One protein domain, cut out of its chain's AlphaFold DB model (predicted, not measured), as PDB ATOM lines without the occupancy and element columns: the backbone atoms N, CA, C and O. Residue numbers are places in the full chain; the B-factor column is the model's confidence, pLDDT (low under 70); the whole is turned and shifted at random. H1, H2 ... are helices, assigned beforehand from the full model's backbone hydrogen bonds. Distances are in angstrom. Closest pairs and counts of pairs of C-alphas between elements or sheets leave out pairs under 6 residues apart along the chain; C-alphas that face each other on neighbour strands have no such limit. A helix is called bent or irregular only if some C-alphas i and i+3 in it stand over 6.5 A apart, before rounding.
ATOM      1  N   LEU A 454     103.935 212.692 160.468       62.00
ATOM      2  CA  LEU A 454     104.714 211.459 160.369       62.00
ATOM      3  C   LEU A 454     104.497 210.569 161.595       62.00
ATOM      4  O   LEU A 454     104.213 209.385 161.434       62.00
ATOM      5  N   THR A 455     104.527 211.141 162.801       67.50
ATOM      6  CA  THR A 455     104.238 210.420 164.048       67.50
ATOM      7  C   THR A 455     102.813 209.871 164.049       67.50
ATOM      8  O   THR A 455     102.604 208.719 164.418       67.50
ATOM      9  N   GLN A 456     101.829 210.641 163.567       70.56
ATOM     10  CA  GLN A 456     100.449 210.168 163.446       70.56
ATOM     11  C   GLN A 456     100.317 209.046 162.410       70.56
ATOM     12  O   GLN A 456      99.630 208.060 162.663       70.56
ATOM     13  N   THR A 457     100.980 209.171 161.259       70.94
ATOM     14  CA  THR A 457     100.940 208.149 160.202       70.94
ATOM     15  C   THR A 457     101.589 206.850 160.674       70.94
ATOM     16  O   THR A 457     100.994 205.785 160.529       70.94
ATOM     17  N   LEU A 458     102.757 206.932 161.317       74.00
ATOM     18  CA  LEU A 458     103.452 205.780 161.892       74.00
ATOM     19  C   LEU A 458     102.663 205.147 163.042       74.00
ATOM     20  O   LEU A 458     102.542 203.929 163.096       74.00
ATOM     21  N   SER A 459     102.072 205.952 163.929       73.75
ATOM     22  CA  SER A 459     101.214 205.458 165.012       73.75
ATOM     23  C   SER A 459      99.974 204.743 164.471       73.75
ATOM     24  O   SER A 459      99.659 203.635 164.905       73.75
ATOM     25  N   ASN A 460      99.319 205.312 163.455       75.69
ATOM     26  CA  ASN A 460      98.180 204.682 162.792       75.69
ATOM     27  C   ASN A 460      98.584 203.358 162.125       75.69
ATOM     28  O   ASN A 460      97.892 202.362 162.308       75.69
ATOM     29  N   GLN A 461      99.721 203.311 161.422       76.81
ATOM     30  CA  GLN A 461     100.224 202.076 160.809       76.81
ATOM     31  C   GLN A 461     100.616 201.019 161.850       76.81
ATOM     32  O   GLN A 461     100.317 199.841 161.671       76.81
ATOM     33  N   LEU A 462     101.216 201.417 162.975       75.06
ATOM     34  CA  LEU A 462     101.508 200.512 164.090       75.06
ATOM     35  C   LEU A 462     100.231 199.979 164.750       75.06
ATOM     36  O   LEU A 462     100.158 198.797 165.086       75.06
ATOM     37  N   ALA A 463      99.211 200.822 164.914       75.50
ATOM     38  CA  ALA A 463      97.914 200.414 165.443       75.50
ATOM     39  C   ALA A 463      97.177 199.470 164.478       75.50
ATOM     40  O   ALA A 463      96.580 198.484 164.916       75.50
ATOM     41  N   GLU A 464      97.250 199.728 163.169       77.50
ATOM     42  CA  GLU A 464      96.731 198.834 162.134       77.50
ATOM     43  C   GLU A 464      97.457 197.490 162.135       77.50
ATOM     44  O   GLU A 464      96.791 196.456 162.156       77.50
ATOM     45  N   LEU A 465      98.792 197.477 162.217       79.31
ATOM     46  CA  LEU A 465      99.580 196.247 162.336       79.31
ATOM     47  C   LEU A 465      99.232 195.461 163.604       79.31
ATOM     48  O   LEU A 465      99.034 194.250 163.530       79.31
ATOM     49  N   ALA A 466      99.086 196.123 164.755       77.31
ATOM     50  CA  ALA A 466      98.681 195.469 166.001       77.31
ATOM     51  C   ALA A 466      97.263 194.878 165.906       77.31
ATOM     52  O   ALA A 466      97.007 193.764 166.372       77.31
ATOM     53  N   LYS A 467      96.335 195.593 165.260       79.25
ATOM     54  CA  LYS A 467      94.979 195.102 164.999       79.25
ATOM     55  C   LYS A 467      94.993 193.897 164.058       79.25
ATOM     56  O   LYS A 467      94.300 192.921 164.339       79.25
ATOM     57  N   LEU A 468      95.792 193.944 162.990       79.69
ATOM     58  CA  LEU A 468      95.948 192.846 162.036       79.69
ATOM     59  C   LEU A 468      96.545 191.611 162.724       79.69
ATOM     60  O   LEU A 468      96.004 190.516 162.591       79.69
ATOM     61  N   LYS A 469      97.593 191.798 163.539       79.38
ATOM     62  CA  LYS A 469      98.230 190.742 164.343       79.38
ATOM     63  C   LYS A 469      97.211 190.048 165.248       79.38
ATOM     64  O   LYS A 469      97.083 188.825 165.214       79.38
ATOM     65  N   LYS A 470      96.399 190.832 165.965       80.19
ATOM     66  CA  LYS A 470      95.340 190.316 166.841       80.19
ATOM     67  C   LYS A 470      94.235 189.590 166.071       80.19
ATOM     68  O   LYS A 470      93.727 188.579 166.552       80.19
ATOM     69  N   GLN A 471      93.850 190.082 164.892       80.75
ATOM     70  CA  GLN A 471      92.870 189.413 164.030       80.75
ATOM     71  C   GLN A 471      93.391 188.062 163.534       80.75
ATOM     72  O   GLN A 471      92.681 187.070 163.675       80.75
ATOM     73  N   VAL A 472      94.634 188.008 163.046       80.69
ATOM     74  CA  VAL A 472      95.301 186.765 162.618       80.69
ATOM     75  C   VAL A 472      95.425 185.781 163.784       80.69
ATOM     76  O   VAL A 472      95.159 184.589 163.632       80.69
ATOM     77  N   PHE A 473      95.766 186.269 164.976       80.31
ATOM     78  CA  PHE A 473      95.827 185.445 166.179       80.31
ATOM     79  C   PHE A 473      94.461 184.864 166.563       80.31
ATOM     80  O   PHE A 473      94.342 183.673 166.856       80.31
ATOM     81  N   GLN A 474      93.413 185.691 166.551       80.62
ATOM     82  CA  GLN A 474      92.053 185.253 166.853       80.62
ATOM     83  C   GLN A 474      91.542 184.253 165.815       80.62
ATOM     84  O   GLN A 474      91.003 183.221 166.205       80.62
ATOM     85  N   SER A 475      91.759 184.499 164.518       78.62
ATOM     86  CA  SER A 475      91.358 183.571 163.456       78.62
ATOM     87  C   SER A 475      92.110 182.245 163.553       78.62
ATOM     88  O   SER A 475      91.495 181.188 163.415       78.62
ATOM     89  N   PHE A 476      93.409 182.280 163.869       83.38
ATOM     90  CA  PHE A 476      94.197 181.079 164.128       83.38
ATOM     91  C   PHE A 476      93.655 180.301 165.331       83.38
ATOM     92  O   PHE A 476      93.410 179.103 165.215       83.38
ATOM     93  N   ARG A 477      93.384 180.965 166.465       79.56
ATOM     94  CA  ARG A 477      92.798 180.310 167.648       79.56
ATOM     95  C   ARG A 477      91.414 179.739 167.382       79.56
ATOM     96  O   ARG A 477      91.123 178.644 167.850       79.56
ATOM     97  N   SER A 478      90.565 180.442 166.638       79.00
ATOM     98  CA  SER A 478      89.255 179.925 166.238       79.00
ATOM     99  C   SER A 478      89.396 178.682 165.364       79.00
ATOM    100  O   SER A 478      88.729 177.684 165.623       79.00
ATOM    101  N   ALA A 479      90.299 178.692 164.382       77.62
ATOM    102  CA  ALA A 479      90.560 177.529 163.543       77.62
ATOM    103  C   ALA A 479      91.175 176.363 164.344       77.62
ATOM    104  O   ALA A 479      90.733 175.225 164.203       77.62
ATOM    105  N   GLN A 480      92.108 176.640 165.259       79.50
ATOM    106  CA  GLN A 480      92.673 175.650 166.175       79.50
ATOM    107  C   GLN A 480      91.602 175.047 167.094       79.50
ATOM    108  O   GLN A 480      91.565 173.831 167.257       79.50
ATOM    109  N   ALA A 481      90.701 175.859 167.653       79.38
ATOM    110  CA  ALA A 481      89.592 175.389 168.483       79.38
ATOM    111  C   ALA A 481      88.618 174.506 167.686       79.38
ATOM    112  O   ALA A 481      88.166 173.476 168.181       79.38
ATOM    113  N   VAL A 482      88.337 174.858 166.426       79.62
ATOM    114  CA  VAL A 482      87.552 174.004 165.522       79.62
ATOM    115  C   VAL A 482      88.262 172.669 165.300       79.62
ATOM    116  O   VAL A 482      87.629 171.631 165.451       79.62
ATOM    117  N   ILE A 483      89.569 172.663 165.018       79.25
ATOM    118  CA  ILE A 483      90.350 171.426 164.830       79.25
ATOM    119  C   ILE A 483      90.392 170.583 166.120       79.25
ATOM    120  O   ILE A 483      90.309 169.354 166.055       79.25
ATOM    121  N   GLN A 484      90.476 171.217 167.292       77.56
ATOM    122  CA  GLN A 484      90.444 170.552 168.601       77.56
ATOM    123  C   GLN A 484      89.069 169.963 168.946       77.56
ATOM    124  O   GLN A 484      89.001 168.944 169.624       77.56
ATOM    125  N   ASN A 485      87.973 170.526 168.434       77.62
ATOM    126  CA  ASN A 485      86.636 169.950 168.615       77.62
ATOM    127  C   ASN A 485      86.412 168.654 167.808       77.62
ATOM    128  O   ASN A 485      85.448 167.937 168.067       77.62
ATOM    129  N   TYR A 486      87.295 168.325 166.858       72.50
ATOM    130  CA  TYR A 486      87.261 167.085 166.068       72.50
ATOM    131  C   TYR A 486      88.371 166.100 166.473       72.50
ATOM    132  O   TYR A 486      88.974 165.435 165.619       72.50
ATOM    133  N   THR A 487      88.640 166.001 167.776       62.06
ATOM    134  CA  THR A 487      89.576 165.028 168.356       62.06
ATOM    135  C   THR A 487      89.231 163.601 167.910       62.06
ATOM    136  O   THR A 487      88.079 163.171 167.919       62.06
ATOM    137  N   GLY A 488      90.242 162.867 167.434       62.84
ATOM    138  CA  GLY A 488      90.091 161.505 166.901       62.84
ATOM    139  C   GLY A 488      89.833 161.399 165.389       62.84
ATOM    140  O   GLY A 488      89.831 160.290 164.852       62.84
ATOM    141  N   THR A 489      89.669 162.513 164.668       77.19
ATOM    142  CA  THR A 489      89.592 162.505 163.195       77.19
ATOM    143  C   THR A 489      90.980 162.485 162.536       77.19
ATOM    144  O   THR A 489      91.968 162.921 163.118       77.19
ATOM    145  N   GLN A 490      91.066 162.018 161.282       72.12
ATOM    146  CA  GLN A 490      92.324 162.047 160.509       72.12
ATOM    147  C   GLN A 490      92.845 163.477 160.258       72.12
ATOM    148  O   GLN A 490      94.045 163.686 160.121       72.12
ATOM    149  N   ILE A 491      91.954 164.474 160.251       75.06
ATOM    150  CA  ILE A 491      92.316 165.896 160.122       75.06
ATOM    151  C   ILE A 491      93.037 166.386 161.387       75.06
ATOM    152  O   ILE A 491      93.993 167.145 161.300       75.06
ATOM    153  N   HIS A 492      92.619 165.914 162.562       77.06
ATOM    154  CA  HIS A 492      93.268 166.252 163.825       77.06
ATOM    155  C   HIS A 492      94.662 165.615 163.954       77.06
ATOM    156  O   HIS A 492      95.602 166.287 164.358       77.06
ATOM    157  N   LYS A 493      94.825 164.353 163.531       78.06
ATOM    158  CA  LYS A 493      96.132 163.666 163.548       78.06
ATOM    159  C   LYS A 493      97.148 164.300 162.597       78.06
ATOM    160  O   LYS A 493      98.271 164.582 162.986       78.06
ATOM    161  N   THR A 494      96.725 164.595 161.367       77.88
ATOM    162  CA  THR A 494      97.576 165.302 160.392       77.88
ATOM    163  C   THR A 494      97.941 166.712 160.860       77.88
ATOM    164  O   THR A 494      99.034 167.191 160.577       77.88
ATOM    165  N   TRP A 495      97.070 167.381 161.619       81.06
ATOM    166  CA  TRP A 495      97.386 168.660 162.255       81.06
ATOM    167  C   TRP A 495      98.472 168.548 163.334       81.06
ATOM    168  O   TRP A 495      99.396 169.362 163.337       81.06
ATOM    169  N   GLU A 496      98.395 167.540 164.209       79.19
ATOM    170  CA  GLU A 496      99.424 167.272 165.226       79.19
ATOM    171  C   GLU A 496     100.790 166.988 164.583       79.19
ATOM    172  O   GLU A 496     101.778 167.615 164.960       79.19
ATOM    173  N   GLU A 497     100.830 166.155 163.539       79.69
ATOM    174  CA  GLU A 497     102.061 165.822 162.805       79.69
ATOM    175  C   GLU A 497     102.704 167.052 162.134       79.69
ATOM    176  O   GLU A 497     103.924 167.229 162.172       79.69
ATOM    177  N   ILE A 498     101.902 167.949 161.542       79.88
ATOM    178  CA  ILE A 498     102.410 169.177 160.903       79.88
ATOM    179  C   ILE A 498     102.954 170.159 161.950       79.88
ATOM    180  O   ILE A 498     103.984 170.797 161.708       79.88
ATOM    181  N   ILE A 499     102.278 170.310 163.096       79.00
ATOM    182  CA  ILE A 499     102.765 171.154 164.195       79.00
ATOM    183  C   ILE A 499     104.070 170.591 164.756       79.00
ATOM    184  O   ILE A 499     105.023 171.348 164.936       79.00
ATOM    185  N   GLU A 500     104.133 169.284 165.007       78.12
ATOM    186  CA  GLU A 500     105.311 168.618 165.563       78.12
ATOM    187  C   GLU A 500     106.519 168.747 164.625       78.12
ATOM    188  O   GLU A 500     107.588 169.191 165.046       78.12
ATOM    189  N   HIS A 501     106.325 168.506 163.324       78.00
ATOM    190  CA  HIS A 501     107.365 168.699 162.312       78.00
ATOM    191  C   HIS A 501     107.857 170.155 162.239       78.00
ATOM    192  O   HIS A 501     109.048 170.417 162.062       78.00
ATOM    193  N   ARG A 502     106.962 171.136 162.387       74.12
ATOM    194  CA  ARG A 502     107.346 172.556 162.359       74.12
ATOM    195  C   ARG A 502     108.035 173.028 163.621       74.12
ATOM    196  O   ARG A 502     108.969 173.817 163.519       74.12
ATOM    197  N   ASN A 503     107.603 172.542 164.776       74.00
ATOM    198  CA  ASN A 503     108.280 172.806 166.038       74.00
ATOM    199  C   ASN A 503     109.684 172.182 166.050       74.00
ATOM    200  O   ASN A 503     110.589 172.767 166.626       74.00
ATOM    201  N   ALA A 504     109.894 171.055 165.360       73.75
ATOM    202  CA  ALA A 504     111.223 170.464 165.185       73.75
ATOM    203  C   ALA A 504     112.131 171.257 164.219       73.75
ATOM    204  O   ALA A 504     113.346 171.272 164.392       73.75
ATOM    205  N   MET A 505     111.561 171.920 163.204       70.38
ATOM    206  CA  MET A 505     112.307 172.714 162.212       70.38
ATOM    207  C   MET A 505     112.629 174.146 162.669       70.38
ATOM    208  O   MET A 505     113.575 174.752 162.170       70.38
ATOM    209  N   LEU A 506     111.844 174.707 163.590       64.88
ATOM    210  CA  LEU A 506     112.014 176.068 164.095       64.88
ATOM    211  C   LEU A 506     112.574 176.017 165.518       64.88
ATOM    212  O   LEU A 506     111.889 175.565 166.428       64.88
ATOM    213  N   ALA A 507     113.785 176.536 165.739       60.41
ATOM    214  CA  ALA A 507     114.309 176.711 167.092       60.41
ATOM    215  C   ALA A 507     113.355 177.607 167.901       60.41
ATOM    216  O   ALA A 507     113.105 178.757 167.528       60.41
ATOM    217  N   THR A 508     112.787 177.074 168.982       58.91
ATOM    218  CA  THR A 508     111.907 177.803 169.901       58.91
ATOM    219  C   THR A 508     112.750 178.487 170.979       58.91
ATOM    220  O   THR A 508     113.331 177.784 171.806       58.91
ATOM    221  N   PRO A 509     112.843 179.829 171.012       58.81
ATOM    222  CA  PRO A 509     113.462 180.530 172.134       58.81
ATOM    223  C   PRO A 509     112.638 180.303 173.411       58.81
ATOM    224  O   PRO A 509     111.409 180.317 173.346       58.81
ATOM    225  N   GLU A 510     113.290 180.143 174.569       56.19
ATOM    226  CA  GLU A 510     112.640 179.817 175.858       56.19
ATOM    227  C   GLU A 510     111.616 180.867 176.355       56.19
ATOM    228  O   GLU A 510     110.833 180.561 177.247       56.19
ATOM    229  N   ASN A 511     111.549 182.063 175.748       56.59
ATOM    230  CA  ASN A 511     110.691 183.185 176.171       56.59
ATOM    231  C   ASN A 511     109.784 183.750 175.053       56.59
ATOM    232  O   ASN A 511     109.576 184.958 174.968       56.59
ATOM    233  N   MET A 512     109.266 182.907 174.159       63.38
ATOM    234  CA  MET A 512     108.398 183.356 173.059       63.38
ATOM    235  C   MET A 512     106.916 183.420 173.479       63.38
ATOM    236  O   MET A 512     106.378 182.455 174.024       63.38
ATOM    237  N   ASP A 513     106.245 184.543 173.198       67.62
ATOM    238  CA  ASP A 513     104.833 184.759 173.547       67.62
ATOM    239  C   ASP A 513     103.887 183.854 172.729       67.62
ATOM    240  O   ASP A 513     104.151 183.483 171.579       67.62
ATOM    241  N   ALA A 514     102.737 183.512 173.312       65.44
ATOM    242  CA  ALA A 514     101.708 182.676 172.704       65.44
ATOM    243  C   ALA A 514     101.146 183.280 171.404       65.44
ATOM    244  O   ALA A 514     100.759 182.533 170.502       65.44
ATOM    245  N   GLU A 515     101.105 184.613 171.292       68.06
ATOM    246  CA  GLU A 515     100.701 185.309 170.063       68.06
ATOM    247  C   GLU A 515     101.717 185.105 168.930       68.06
ATOM    248  O   GLU A 515     101.350 184.903 167.772       68.06
ATOM    249  N   GLU A 516     103.000 185.073 169.270       69.50
ATOM    250  CA  GLU A 516     104.107 184.933 168.328       69.50
ATOM    251  C   GLU A 516     104.278 183.484 167.850       69.50
ATOM    252  O   GLU A 516     104.531 183.241 166.668       69.50
ATOM    253  N   MET A 517     104.019 182.514 168.734       68.75
ATOM    254  CA  MET A 517     103.900 181.102 168.357       68.75
ATOM    255  C   MET A 517     102.760 180.863 167.365       68.75
ATOM    256  O   MET A 517     102.975 180.268 166.312       68.75
ATOM    257  N   ALA A 518     101.563 181.373 167.658       70.31
ATOM    258  CA  ALA A 518     100.395 181.182 166.803       70.31
ATOM    259  C   ALA A 518     100.602 181.730 165.382       70.31
ATOM    260  O   ALA A 518     100.222 181.075 164.414       70.31
ATOM    261  N   ILE A 519     101.261 182.886 165.236       73.69
ATOM    262  CA  ILE A 519     101.569 183.473 163.923       73.69
ATOM    263  C   ILE A 519     102.519 182.576 163.118       73.69
ATOM    264  O   ILE A 519     102.302 182.371 161.924       73.69
ATOM    265  N   ARG A 520     103.526 181.964 163.758       73.62
ATOM    266  CA  ARG A 520     104.441 181.011 163.096       73.62
ATOM    267  C   ARG A 520     103.728 179.743 162.608       73.62
ATOM    268  O   ARG A 520     104.146 179.128 161.623       73.62
ATOM    269  N   HIS A 521     102.632 179.357 163.258       75.94
ATOM    270  CA  HIS A 521     101.822 178.198 162.875       75.94
ATOM    271  C   HIS A 521     100.720 178.515 161.850       75.94
ATOM    272  O   HIS A 521     100.097 177.583 161.343       75.94
ATOM    273  N   VAL A 522     100.504 179.775 161.455       79.19
ATOM    274  CA  VAL A 522      99.498 180.137 160.429       79.19
ATOM    275  C   VAL A 522      99.756 179.418 159.105       79.19
ATOM    276  O   VAL A 522      98.843 178.833 158.522       79.19
ATOM    277  N   GLU A 523     101.014 179.344 158.667       75.50
ATOM    278  CA  GLU A 523     101.369 178.643 157.428       75.50
ATOM    279  C   GLU A 523     101.081 177.121 157.542       75.50
ATOM    280  O   GLU A 523     100.951 176.418 156.539       75.50
ATOM    281  N   ALA A 524     100.979 176.581 158.764       75.69
ATOM    282  CA  ALA A 524     100.731 175.160 159.031       75.69
ATOM    283  C   ALA A 524      99.263 174.874 158.783       75.69
ATOM    284  O   ALA A 524      98.903 173.879 158.160       75.69
ATOM    285  N   LEU A 525      98.432 175.814 159.228       77.00
ATOM    286  CA  LEU A 525      96.998 175.816 159.026       77.00
ATOM    287  C   LEU A 525      96.676 175.964 157.536       77.00
ATOM    288  O   LEU A 525      95.829 175.243 157.016       77.00
ATOM    289  N   ARG A 526      97.444 176.790 156.818       79.00
ATOM    290  CA  ARG A 526      97.390 176.878 155.355       79.00
ATOM    291  C   ARG A 526      97.749 175.557 154.672       79.00
ATOM    292  O   ARG A 526      96.997 175.077 153.832       79.00
ATOM    293  N   THR A 527      98.841 174.913 155.090       79.12
ATOM    294  CA  THR A 527      99.261 173.602 154.555       79.12
ATOM    295  C   THR A 527      98.210 172.515 154.831       79.12
ATOM    296  O   THR A 527      97.960 171.644 153.992       79.12
ATOM    297  N   LEU A 528      97.559 172.562 155.996       79.31
ATOM    298  CA  LEU A 528      96.464 171.662 156.346       79.31
ATOM    299  C   LEU A 528      95.253 171.874 155.420       79.31
ATOM    300  O   LEU A 528      94.741 170.902 154.869       79.31
ATOM    301  N   ILE A 529      94.826 173.125 155.216       76.62
ATOM    302  CA  ILE A 529      93.639 173.469 154.417       76.62
ATOM    303  C   ILE A 529      93.856 173.254 152.916       76.62
ATOM    304  O   ILE A 529      92.990 172.676 152.264       76.62
ATOM    305  N   GLU A 530      94.983 173.699 152.359       77.19
ATOM    306  CA  GLU A 530      95.208 173.697 150.907       77.19
ATOM    307  C   GLU A 530      95.687 172.341 150.368       77.19
ATOM    308  O   GLU A 530      95.369 171.988 149.235       77.19
ATOM    309  N   SER A 531      96.430 171.562 151.162       75.44
ATOM    310  CA  SER A 531      97.050 170.311 150.695       75.44
ATOM    311  C   SER A 531      96.450 169.069 151.356       75.44
ATOM    312  O   SER A 531      95.987 168.154 150.673       75.44
ATOM    313  N   ASN A 532      96.381 169.035 152.689       72.75
ATOM    314  CA  ASN A 532      96.073 167.799 153.417       72.75
ATOM    315  C   ASN A 532      94.571 167.489 153.498       72.75
ATOM    316  O   ASN A 532      94.169 166.345 153.286       72.75
ATOM    317  N   ILE A 533      93.713 168.484 153.749       75.00
ATOM    318  CA  ILE A 533      92.254 168.289 153.774       75.00
ATOM    319  C   ILE A 533      91.728 167.798 152.406       75.00
ATOM    320  O   ILE A 533      90.979 166.813 152.386       75.00
ATOM    321  N   PRO A 534      92.140 168.373 151.255       74.00
ATOM    322  CA  PRO A 534      91.773 167.860 149.936       74.00
ATOM    323  C   PRO A 534      92.259 166.428 149.684       74.00
ATOM    324  O   PRO A 534      91.469 165.608 149.218       74.00
ATOM    325  N   GLN A 535      93.496 166.083 150.058       69.31
ATOM    326  CA  GLN A 535      94.035 164.720 149.914       69.31
ATOM    327  C   GLN A 535      93.306 163.687 150.788       69.31
ATOM    328  O   GLN A 535      93.025 162.569 150.352       69.31
ATOM    329  N   LEU A 536      92.921 164.061 152.009       66.00
ATOM    330  CA  LEU A 536      92.089 163.225 152.877       66.00
ATOM    331  C   LEU A 536      90.676 163.047 152.302       66.00
ATOM    332  O   LEU A 536      90.077 161.978 152.439       66.00
ATOM    333  N   SER A 537      90.141 164.074 151.633       59.91
ATOM    334  CA  SER A 537      88.825 164.025 150.990       59.91
ATOM    335  C   SER A 537      88.808 163.170 149.715       59.91
ATOM    336  O   SER A 537      87.865 162.398 149.522       59.91
ATOM    337  N   SER A 538      89.870 163.214 148.902       57.94
ATOM    338  CA  SER A 538      90.038 162.364 147.717       57.94
ATOM    339  C   SER A 538      90.319 160.907 148.103       57.94
ATOM    340  O   SER A 538      89.728 159.996 147.527       57.94
ATOM    341  N   SER A 539      91.092 160.673 149.170       54.00
ATOM    342  CA  SER A 539      91.280 159.342 149.773       54.00
ATOM    343  C   SER A 539      89.965 158.755 150.320       54.00
ATOM    344  O   SER A 539      89.653 157.580 150.110       54.00
ATOM    345  N   ARG A 540      89.099 159.588 150.924       51.88
ATOM    346  CA  ARG A 540      87.734 159.191 151.329       51.88
ATOM    347  C   ARG A 540      86.784 158.953 150.153       51.88
ATOM    348  O   ARG A 540      85.916 158.091 150.272       51.88
ATOM    349  N   GLN A 541      86.906 159.684 149.043       47.19
ATOM    350  CA  GLN A 541      86.137 159.406 147.822       47.19
ATOM    351  C   GLN A 541      86.541 158.066 147.194       47.19
ATOM    352  O   GLN A 541      85.657 157.318 146.782       47.19
ATOM    353  N   SER A 542      87.825 157.702 147.242       40.38
ATOM    354  CA  SER A 542      88.302 156.368 146.850       40.38
ATOM    355  C   SER A 542      87.798 155.253 147.783       40.38
ATOM    356  O   SER A 542      87.496 154.157 147.317       40.38
ATOM    357  N   MET A 543      87.599 155.528 149.081       39.72
ATOM    358  CA  MET A 543      86.984 154.585 150.038       39.72
ATOM    359  C   MET A 543      85.439 154.550 150.014       39.72
ATOM    360  O   MET A 543      84.831 153.619 150.545       39.72
ATOM    361  N   ARG A 544      84.766 155.525 149.384       40.03
ATOM    362  CA  ARG A 544      83.291 155.625 149.330       40.03
ATOM    363  C   ARG A 544      82.615 154.639 148.370       40.03
ATOM    364  O   ARG A 544      81.387 154.618 148.316       40.03
TER     365      ARG A 544
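AT A GLANCE: This is residues 454 to 544 of the 561 residues of the protein "ATP-binding protein" of Phycisphaerales bacterium (UniProt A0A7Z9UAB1). Two long helices, H1 and H3, run the same way but displaced along a rod, while the shorter H2 folds back between them in the chain and packs on both. One end of H1, residues 454 to 468, sticks out, as do residues 538 to 544 at the opposite end of the rod, of which 538 to 543 belong to H3. The printed part has 91 residues with three named helices, H1, H2 and H3 in chain order, and no named strand: it is all helix. It is loose, with a radius of gyration of the C-alphas of 16.8 A, and spans 60 by 28 by 21 A.

IN THESE COORDINATES: H1, residues 454 to 484, begins at C-alpha 454 (104.714, 211.459, 160.369) and is 44.1 A long. H2, residues 490 to 505, is 22.7 A long. H3, residues 514 to 543, is 39.0 A long and ends at C-alpha 543 (86.984, 154.585, 150.038). H3 has a kink of 38 degrees near residue 527 and is only just irregular: C-alphas 520 and 523 are 6.9 A apart.

HOW THE PARTS SIT: H1 touches H2 with residues 483 to 484 alone, opposite ways at a steep tilt of 48 degrees; the closest C-alphas, of Ile 483 and His 492, are 6.0 A apart. H1 touches H3 with residues 472 to 477 alone, the same way at a steep tilt of 41 degrees; the closest C-alphas, of Phe 473 and Glu 515, are 6.2 A apart. H2 and H3 form a helical hairpin and touch at a steep tilt of 42 degrees, opposite ways, with the closest C-alphas, of Ile 498 and Ala 524, 6.5 A apart. The helix packing is mostly crossed. Every O i to N i+4 pair is within hydrogen-bond range in H1 and H2; in H3, 22 of 26 are.

THE WHOLE: The C-alphas of Leu 454 and Arg 544, the two farthest apart, are 60.8 A apart. Without the stretches that stand free, the body spans 37 by 26 by 20 A. The printed part has no cut; the H1 to H2 link is tight and the H2 to H3 link short. Mean pLDDT of the printed part is 71.9, with residues 454 to 455, 487 to 488, 506 to 517 and 535 to 544 under 70.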